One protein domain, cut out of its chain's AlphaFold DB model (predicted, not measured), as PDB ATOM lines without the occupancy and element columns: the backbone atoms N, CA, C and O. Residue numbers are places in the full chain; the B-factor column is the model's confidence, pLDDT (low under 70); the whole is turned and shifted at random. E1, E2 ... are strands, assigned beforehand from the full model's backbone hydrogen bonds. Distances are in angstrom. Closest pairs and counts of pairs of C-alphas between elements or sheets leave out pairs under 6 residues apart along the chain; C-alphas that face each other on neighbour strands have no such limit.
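What this domain is: This is residues 162 to 202 and 224 to 248 of the 598 residues of an uncharacterized protein of Auriculariopsis ampla (UniProt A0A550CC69). Five strands, E1 to E5, make one strongly twisted sheet, curled like part of a barrel but open, with a long loop, residues 170 to 183, swinging out between E1 and E2. The strands lie side by side in chain order, E1 E2 E3 E4 E5, in a mixed sheet with no named helix. The printed part has 66 residues, 27 of them in named strands, under half; it is all strand and compact, radius of gyration of the C-alphas 12.3 A, spans 35 by 27 by 26 A.

Where its parts are: Find C-alpha 167 at (21.894, -71.213, 96.473), where E1, residues 167 to 169, begins. Then come E2, residues 184 to 189, 16.0 A; E3, 195 to 199; E4, 226 to 232, 19.2 A; and E5, 240 to 245, ending at C-alpha 245 (10.360, -84.059, 98.296).

How they stand to each other: E1 E2 E3 form a meander, each strand the antiparallel neighbour of the one before: see N 168 and O 188, 2.8 A, and N 187 and O 196, 2.9 A. E3 and E4 are parallel, 48 degrees, with N 197 and O 226 3.4 A apart. Hairpin E4 and E5 is antiparallel, N 231 to O 241 2.9 A. Edge strands E1 and E5 are apart.

The domain as a whole: Residues 203 to 223 are not printed; C-alphas 202 and 224 are 26.2 A apart. The link E1 to E2 is long. Mean pLDDT of the printed part is 74.1; 32 residues are under 70, among them 237 to 248.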
ATOM      1  N   ALA A 162      13.486 -71.118  90.652       81.06
ATOM      2  CA  ALA A 162      14.649 -70.863  91.490       81.06
ATOM      3  C   ALA A 162      15.914 -70.966  90.632       81.06
ATOM      4  O   ALA A 162      16.151 -71.990  89.992       81.06
ATOM      5  N   SER A 163      16.732 -69.915  90.633       90.44
ATOM      6  CA  SER A 163      18.025 -69.918  89.940       90.44
ATOM      7  C   SER A 163      19.099 -70.569  90.811       90.44
ATOM      8  O   SER A 163      19.042 -70.498  92.037       90.44
ATOM      9  N   PHE A 164      20.141 -71.142  90.206       84.94
ATOM     10  CA  PHE A 164      21.313 -71.638  90.938       84.94
ATOM     11  C   PHE A 164      22.005 -70.563  91.785       84.94
ATOM     12  O   PHE A 164      22.545 -70.872  92.846       84.94
ATOM     13  N   SER A 165      21.945 -69.301  91.355       93.00
ATOM     14  CA  SER A 165      22.476 -68.166  92.114       93.00
ATOM     15  C   SER A 165      21.745 -67.932  93.443       93.00
ATOM     16  O   SER A 165      22.320 -67.334  94.353       93.00
ATOM     17  N   ASP A 166      20.522 -68.458  93.602       95.19
ATOM     18  CA  ASP A 166      19.771 -68.415  94.859       95.19
ATOM     19  C   ASP A 166      20.309 -69.403  95.907       95.19
ATOM     20  O   ASP A 166      19.818 -69.411  97.038       95.19
ATOM     21  N   PHE A 167      21.307 -70.225  95.574       95.62
ATOM     22  CA  PHE A 167      21.894 -71.213  96.473       95.62
ATOM     23  C   PHE A 167      23.380 -70.931  96.725       95.62
ATOM     24  O   PHE A 167      24.127 -70.467  95.865       95.62
ATOM     25  N   GLU A 168      23.818 -71.215  97.945       96.31
ATOM     26  CA  GLU A 168      25.208 -71.172  98.377       96.31
ATOM     27  C   GLU A 168      25.691 -72.607  98.614       96.31
ATOM     28  O   GLU A 168      25.104 -73.346  99.406       96.31
ATOM     29  N   LEU A 169      26.736 -73.034  97.898       94.62
ATOM     30  CA  LEU A 169      27.329 -74.360  98.079       94.62
ATOM     31  C   LEU A 169      28.075 -74.406  99.418       94.62
ATOM     32  O   LEU A 169      28.987 -73.609  99.648       94.62
ATOM     33  N   LEU A 170      27.734 -75.356 100.289       95.00
ATOM     34  CA  LEU A 170      28.438 -75.530 101.557       95.00
ATOM     35  C   LEU A 170      29.748 -76.284 101.284       95.00
ATOM     36  O   LEU A 170      29.736 -77.503 101.101       95.00
ATOM     37  N   ARG A 171      30.865 -75.543 101.220       81.81
ATOM     38  CA  ARG A 171      32.187 -76.024 100.761       81.81
ATOM     39  C   ARG A 171      32.707 -77.265 101.500       81.81
ATOM     40  O   ARG A 171      33.353 -78.096 100.875       81.81
ATOM     41  N   ASP A 172      32.322 -77.453 102.761       78.81
ATOM     42  CA  ASP A 172      32.836 -78.542 103.608       78.81
ATOM     43  C   ASP A 172      31.897 -79.758 103.706       78.81
ATOM     44  O   ASP A 172      32.110 -80.667 104.504       78.81
ATOM     45  N   SER A 173      30.823 -79.785 102.914       70.12
ATOM     46  CA  SER A 173      29.743 -80.773 103.042       70.12
ATOM     47  C   SER A 173      29.789 -81.907 102.019       70.12
ATOM     48  O   SER A 173      28.746 -82.445 101.633       70.12
ATOM     49  N   VAL A 174      30.983 -82.281 101.557       67.25
ATOM     50  CA  VAL A 174      31.129 -83.468 100.711       67.25
ATOM     51  C   VAL A 174      30.892 -84.692 101.588       67.25
ATOM     52  O   VAL A 174      31.781 -85.169 102.291       67.25
ATOM     53  N   LEU A 175      29.653 -85.177 101.584       70.62
ATOM     54  CA  LEU A 175      29.316 -86.470 102.155       70.62
ATOM     55  C   LEU A 175      29.855 -87.527 101.196       70.62
ATOM     56  O   LEU A 175      29.179 -87.924 100.246       70.62
ATOM     57  N   ASP A 176      31.105 -87.921 101.424       60.75
ATOM     58  CA  ASP A 176      31.770 -88.960 100.650       60.75
ATOM     59  C   ASP A 176      31.202 -90.332 101.037       60.75
ATOM     60  O   ASP A 176      31.646 -91.008 101.966       60.75
ATOM     61  N   LEU A 177      30.120 -90.704 100.358       67.69
ATOM     62  CA  LEU A 177      29.507 -92.022 100.444       67.69
ATOM     63  C   LEU A 177      30.208 -92.939  99.432       67.69
ATOM     64  O   LEU A 177      29.653 -93.251  98.379       67.69
ATOM     65  N   SER A 178      31.441 -93.353  99.734       48.50
ATOM     66  CA  SER A 178      32.195 -94.351  98.955       48.50
ATOM     67  C   SER A 178      31.305 -95.570  98.608       48.50
ATOM     68  O   SER A 178      30.517 -96.000  99.448       48.50
ATOM     69  N   LEU A 179      31.366 -96.211  97.434       50.69
ATOM     70  CA  LEU A 179      32.576 -96.491  96.651       50.69
ATOM     71  C   LEU A 179      32.370 -96.551  95.118       50.69
ATOM     72  O   LEU A 179      33.233 -97.084  94.431       50.69
ATOM     73  N   SER A 180      31.274 -96.034  94.545       52.22
ATOM     74  CA  SER A 180      31.154 -95.991  93.066       52.22
ATOM     75  C   SER A 180      30.079 -95.061  92.474       52.22
ATOM     76  O   SER A 180      29.767 -95.201  91.294       52.22
ATOM     77  N   LYS A 181      29.410 -94.202  93.260       59.84
ATOM     78  CA  LYS A 181      28.118 -93.579  92.885       59.84
ATOM     79  C   LYS A 181      27.933 -92.188  93.555       59.84
ATOM     80  O   LYS A 181      28.752 -91.813  94.385       59.84
ATOM     81  N   PRO A 182      26.924 -91.393  93.143       53.84
ATOM     82  CA  PRO A 182      27.013 -89.972  92.777       53.84
ATOM     83  C   PRO A 182      27.474 -89.005  93.876       53.84
ATOM     84  O   PRO A 182      27.056 -89.109  95.027       53.84
ATOM     85  N   LYS A 183      28.241 -87.979  93.468       80.00
ATOM     86  CA  LYS A 183      28.662 -86.839  94.305       80.00
ATOM     87  C   LYS A 183      27.423 -86.072  94.793       80.00
ATOM     88  O   LYS A 183      26.747 -85.389  94.016       80.00
ATOM     89  N   VAL A 184      27.122 -86.190  96.083       88.75
ATOM     90  CA  VAL A 184      26.083 -85.409  96.762       88.75
ATOM     91  C   VAL A 184      26.727 -84.169  97.381       88.75
ATOM     92  O   VAL A 184      27.733 -84.280  98.075       88.75
ATOM     93  N   LYS A 185      26.152 -82.987  97.148       92.06
ATOM     94  CA  LYS A 185      26.594 -81.716  97.745       92.06
ATOM     95  C   LYS A 185      25.450 -81.091  98.540       92.06
ATOM     96  O   LYS A 185      24.316 -81.092  98.061       92.06
ATOM     97  N   LEU A 186      25.719 -80.544  99.726       94.44
ATOM     98  CA  LEU A 186      24.727 -79.714 100.415       94.44
ATOM     99  C   LEU A 186      24.831 -78.271  99.912       94.44
ATOM    100  O   LEU A 186      25.920 -77.712  99.768       94.44
ATOM    101  N   CYS A 187      23.687 -77.653  99.660       96.00
ATOM    102  CA  CYS A 187      23.588 -76.230  99.378       96.00
ATOM    103  C   CYS A 187      22.590 -75.582 100.334       96.00
ATOM    104  O   CYS A 187      21.661 -76.222 100.815       96.00
ATOM    105  N   LYS A 188      22.780 -74.304 100.633       96.69
ATOM    106  CA  LYS A 188      21.884 -73.510 101.466       96.69
ATOM    107  C   LYS A 188      21.179 -72.494 100.580       96.69
ATOM    108  O   LYS A 188      21.844 -71.773  99.845       96.69
ATOM    109  N   SER A 189      19.851 -72.422 100.612       96.62
ATOM    110  CA  SER A 189      19.151 -71.333  99.926       96.62
ATOM    111  C   SER A 189      19.539 -70.004 100.569       96.62
ATOM    112  O   SER A 189      19.416 -69.838 101.780       96.62
ATOM    113  N   ARG A 190      19.970 -69.035  99.761       95.19
ATOM    114  CA  ARG A 190      20.256 -67.664 100.201       95.19
ATOM    115  C   ARG A 190      18.988 -66.946 100.661       95.19
ATOM    116  O   ARG A 190      19.060 -66.106 101.549       95.19
ATOM    117  N   LYS A 191      17.833 -67.282 100.069       95.25
ATOM    118  CA  LYS A 191      16.533 -66.667 100.385       95.25
ATOM    119  C   LYS A 191      15.952 -67.189 101.697       95.25
ATOM    120  O   LYS A 191      15.513 -66.390 102.517       95.25
ATOM    121  N   THR A 192      15.926 -68.510 101.893       96.00
ATOM    122  CA  THR A 192      15.266 -69.122 103.065       96.00
ATOM    123  C   THR A 192      16.238 -69.544 104.163       96.00
ATOM    124  O   THR A 192      15.829 -69.749 105.302       96.00
ATOM    125  N   GLY A 193      17.527 -69.680 103.851       95.31
ATOM    126  CA  GLY A 193      18.525 -70.246 104.755       95.31
ATOM    127  C   GLY A 193      18.409 -71.763 104.938       95.31
ATOM    128  O   GLY A 193      19.183 -72.330 105.712       95.31
ATOM    129  N   GLU A 194      17.473 -72.420 104.251       94.94
ATOM    130  CA  GLU A 194      17.257 -73.865 104.335       94.94
ATOM    131  C   GLU A 194      18.355 -74.631 103.605       94.94
ATOM    132  O   GLU A 194      18.865 -74.184 102.576       94.94
ATOM    133  N   VAL A 195      18.716 -75.795 104.147       94.56
ATOM    134  CA  VAL A 195      19.758 -76.655 103.585       94.56
ATOM    135  C   VAL A 195      19.112 -77.755 102.753       94.56
ATOM    136  O   VAL A 195      18.260 -78.513 103.221       94.56
ATOM    137  N   PHE A 196      19.561 -77.852 101.514       94.12
ATOM    138  CA  PHE A 196      19.114 -78.798 100.516       94.12
ATOM    139  C   PHE A 196      20.250 -79.736 100.143       94.12
ATOM    140  O   PHE A 196      21.422 -79.361 100.112       94.12
ATOM    141  N   MET A 197      19.888 -80.974  99.838       94.00
ATOM    142  CA  MET A 197      20.817 -81.975  99.338       94.00
ATOM    143  C   MET A 197      20.692 -82.060  97.818       94.00
ATOM    144  O   MET A 197      19.657 -82.480  97.303       94.00
ATOM    145  N   MET A 198      21.749 -81.677  97.110       90.81
ATOM    146  CA  MET A 198      21.822 -81.706  95.655       90.81
ATOM    147  C   MET A 198      22.575 -82.958  95.203       90.81
ATOM    148  O   MET A 198      23.713 -83.192  95.610       90.81
ATOM    149  N   LYS A 199      21.935 -83.781  94.371       87.75
ATOM    150  CA  LYS A 199      22.535 -84.998  93.808       87.75
ATOM    151  C   LYS A 199      22.873 -84.759  92.338       87.75
ATOM    152  O   LYS A 199      21.965 -84.460  91.567       87.75
ATOM    153  N   SER A 200      24.143 -84.899  91.955       81.44
ATOM    154  CA  SER A 200      24.511 -84.936  90.532       81.44
ATOM    155  C   SER A 200      24.067 -86.270  89.934       81.44
ATOM    156  O   SER A 200      24.392 -87.321  90.483       81.44
ATOM    157  N   LEU A 201      23.307 -86.238  88.838       65.56
ATOM    158  CA  LEU A 201      22.814 -87.438  88.144       65.56
ATOM    159  C   LEU A 201      23.752 -87.921  87.020       65.56
ATOM    160  O   LEU A 201      23.483 -88.967  86.440       65.56
ATOM    161  N   GLN A 202      24.843 -87.206  86.731       56.12
ATOM    162  CA  GLN A 202      25.814 -87.570  85.693       56.12
ATOM    163  C   GLN A 202      27.258 -87.346  86.161       56.12
ATOM    164  O   GLN A 202      27.528 -86.421  86.938       56.12
ATOM    165  N   VAL A 224      16.232 -78.479 109.102       61.44
ATOM    166  CA  VAL A 224      15.561 -79.624 108.472       61.44
ATOM    167  C   VAL A 224      16.157 -79.811 107.077       61.44
ATOM    168  O   VAL A 224      16.147 -78.885 106.269       61.44
ATOM    169  N   VAL A 225      16.694 -81.000 106.802       51.75
ATOM    170  CA  VAL A 225      17.269 -81.332 105.492       51.75
ATOM    171  C   VAL A 225      16.148 -81.779 104.562       51.75
ATOM    172  O   VAL A 225      15.508 -82.803 104.802       51.75
ATOM    173  N   THR A 226      15.932 -81.033 103.482       64.25
ATOM    174  CA  THR A 226      14.948 -81.390 102.451       64.25
ATOM    175  C   THR A 226      15.668 -81.991 101.244       64.25
ATOM    176  O   THR A 226      16.670 -81.451 100.767       64.25
ATOM    177  N   SER A 227      15.184 -83.134 100.746       60.56
ATOM    178  CA  SER A 227      15.720 -83.755  99.531       60.56
ATOM    179  C   SER A 227      15.092 -83.082  98.328       60.56
ATOM    180  O   SER A 227      13.870 -82.960  98.245       60.56
ATOM    181  N   CYS A 228      15.912 -82.651  97.380       69.12
ATOM    182  CA  CYS A 228      15.414 -81.975  96.196       69.12
ATOM    183  C   CYS A 228      16.078 -82.517  94.944       69.12
ATOM    184  O   CYS A 228      17.255 -82.876  94.939       69.12
ATOM    185  N   ARG A 229      15.294 -82.596  93.874       70.44
ATOM    186  CA  ARG A 229      15.765 -82.944  92.545       70.44
ATOM    187  C   ARG A 229      15.783 -81.676  91.716       70.44
ATOM    188  O   ARG A 229      14.755 -81.022  91.532       70.44
ATOM    189  N   LEU A 230      16.969 -81.368  91.223       67.12
ATOM    190  CA  LEU A 230      17.169 -80.340  90.230       67.12
ATOM    191  C   LEU A 230      17.170 -81.000  88.849       67.12
ATOM    192  O   LEU A 230      17.907 -81.958  88.620       67.12
ATOM    193  N   SER A 231      16.333 -80.514  87.943       63.75
ATOM    194  CA  SER A 231      16.264 -80.982  86.555       63.75
ATOM    195  C   SER A 231      16.424 -79.799  85.610       63.75
ATOM    196  O   SER A 231      15.760 -78.785  85.816       63.75
ATOM    197  N   ARG A 232      17.261 -79.918  84.575       63.56
ATOM    198  CA  ARG A 232      17.353 -78.900  83.516       63.56
ATOM    199  C   ARG A 232      15.998 -78.775  82.815       63.56
ATOM    200  O   ARG A 232      15.342 -79.787  82.567       63.56
ATOM    201  N   VAL A 233      15.556 -77.548  82.554       73.00
ATOM    202  CA  VAL A 233      14.352 -77.295  81.754       73.00
ATOM    203  C   VAL A 233      14.740 -77.481  80.283       73.00
ATOM    204  O   VAL A 233      15.694 -76.835  79.850       73.00
ATOM    205  N   PRO A 234      14.060 -78.360  79.523       54.47
ATOM    206  CA  PRO A 234      14.280 -78.456  78.082       54.47
ATOM    207  C   PRO A 234      14.113 -77.073  77.436       54.47
ATOM    208  O   PRO A 234      13.303 -76.273  77.906       54.47
ATOM    209  N   ASP A 235      14.897 -76.778  76.401       69.75
ATOM    210  CA  ASP A 235      14.812 -75.543  75.598       69.75
ATOM    211  C   ASP A 235      15.300 -74.250  76.271       69.75
ATOM    212  O   ASP A 235      15.195 -73.165  75.693       69.75
ATOM    213  N   LYS A 236      15.847 -74.332  77.489       72.94
ATOM    214  CA  LYS A 236      16.461 -73.186  78.165       72.94
ATOM    215  C   LYS A 236      17.831 -73.555  78.703       72.94
ATOM    216  O   LYS A 236      17.960 -74.266  79.703       72.94
ATOM    217  N   ASP A 237      18.855 -73.029  78.047       61.06
ATOM    218  CA  ASP A 237      20.202 -73.050  78.592       61.06
ATOM    219  C   ASP A 237      20.204 -72.321  79.943       61.06
ATOM    220  O   ASP A 237      19.535 -71.305  80.130       61.06
ATOM    221  N   ASP A 238      20.867 -72.931  80.922       61.88
ATOM    222  CA  ASP A 238      21.029 -72.428  82.291       61.88
ATOM    223  C   ASP A 238      19.768 -72.311  83.170       61.88
ATOM    224  O   ASP A 238      19.851 -71.820  84.299       61.88
ATOM    225  N   VAL A 239      18.609 -72.826  82.739       56.56
ATOM    226  CA  VAL A 239      17.397 -72.852  83.578       56.56
ATOM    227  C   VAL A 239      17.152 -74.241  84.150       56.56
ATOM    228  O   VAL A 239      17.054 -75.244  83.440       56.56
ATOM    229  N   PHE A 240      16.983 -74.294  85.469       68.94
ATOM    230  CA  PHE A 240      16.764 -75.531  86.200       68.94
ATOM    231  C   PHE A 240      15.474 -75.453  87.010       68.94
ATOM    232  O   PHE A 240      15.193 -74.473  87.692       68.94
ATOM    233  N   ARG A 241      14.677 -76.518  86.945       65.75
ATOM    234  CA  ARG A 241      13.475 -76.694  87.751       65.75
ATOM    235  C   ARG A 241      13.828 -77.444  89.025       65.75
ATOM    236  O   ARG A 241      14.439 -78.514  88.986       65.75
ATOM    237  N   PHE A 242      13.391 -76.890  90.146       66.75
ATOM    238  CA  PHE A 242      13.538 -77.495  91.458       66.75
ATOM    239  C   PHE A 242      12.269 -78.264  91.828       66.75
ATOM    240  O   PHE A 242      11.162 -77.735  91.732       66.75
ATOM    241  N   SER A 243      12.422 -79.510  92.263       59.41
ATOM    242  CA  SER A 243      11.340 -80.313  92.836       59.41
ATOM    243  C   SER A 243      11.760 -80.793  94.219       59.41
ATOM    244  O   SER A 243      12.758 -81.499  94.365       59.41
ATOM    245  N   SER A 244      11.045 -80.349  95.251       53.22
ATOM    246  CA  SER A 244      11.293 -80.761  96.629       53.22
ATOM    247  C   SER A 244      10.443 -81.975  96.986       53.22
ATOM    248  O   SER A 244       9.274 -82.070  96.616       53.22
ATOM    249  N   PHE A 245      11.042 -82.908  97.724       59.97
ATOM    250  CA  PHE A 245      10.360 -84.059  98.296       59.97
ATOM    251  C   PHE A 245      10.579 -84.035  99.810       59.97
ATOM    252  O   PHE A 245      11.727 -83.913 100.258       59.97
ATOM    253  N   PRO A 246       9.516 -84.144 100.622       41.50
ATOM    254  CA  PRO A 246       9.680 -84.263 102.061       41.50
ATOM    255  C   PRO A 246      10.434 -85.561 102.373       41.50
ATOM    256  O   PRO A 246      10.032 -86.646 101.954       41.50
ATOM    257  N   VAL A 247      11.541 -85.458 103.109       44.88
ATOM    258  CA  VAL A 247      12.244 -86.638 103.622       44.88
ATOM    259  C   VAL A 247      11.485 -87.104 104.857       44.88
ATOM    260  O   VAL A 247      11.571 -86.485 105.916       44.88
ATOM    261  N   SER A 248      10.706 -88.175 104.714       34.44
ATOM    262  CA  SER A 248      10.050 -88.813 105.854       34.44
ATOM    263  C   SER A 248      11.109 -89.470 106.738       34.44
ATOM    264  O   SER A 248      11.758 -90.434 106.337       34.44
TER     265      SER A 248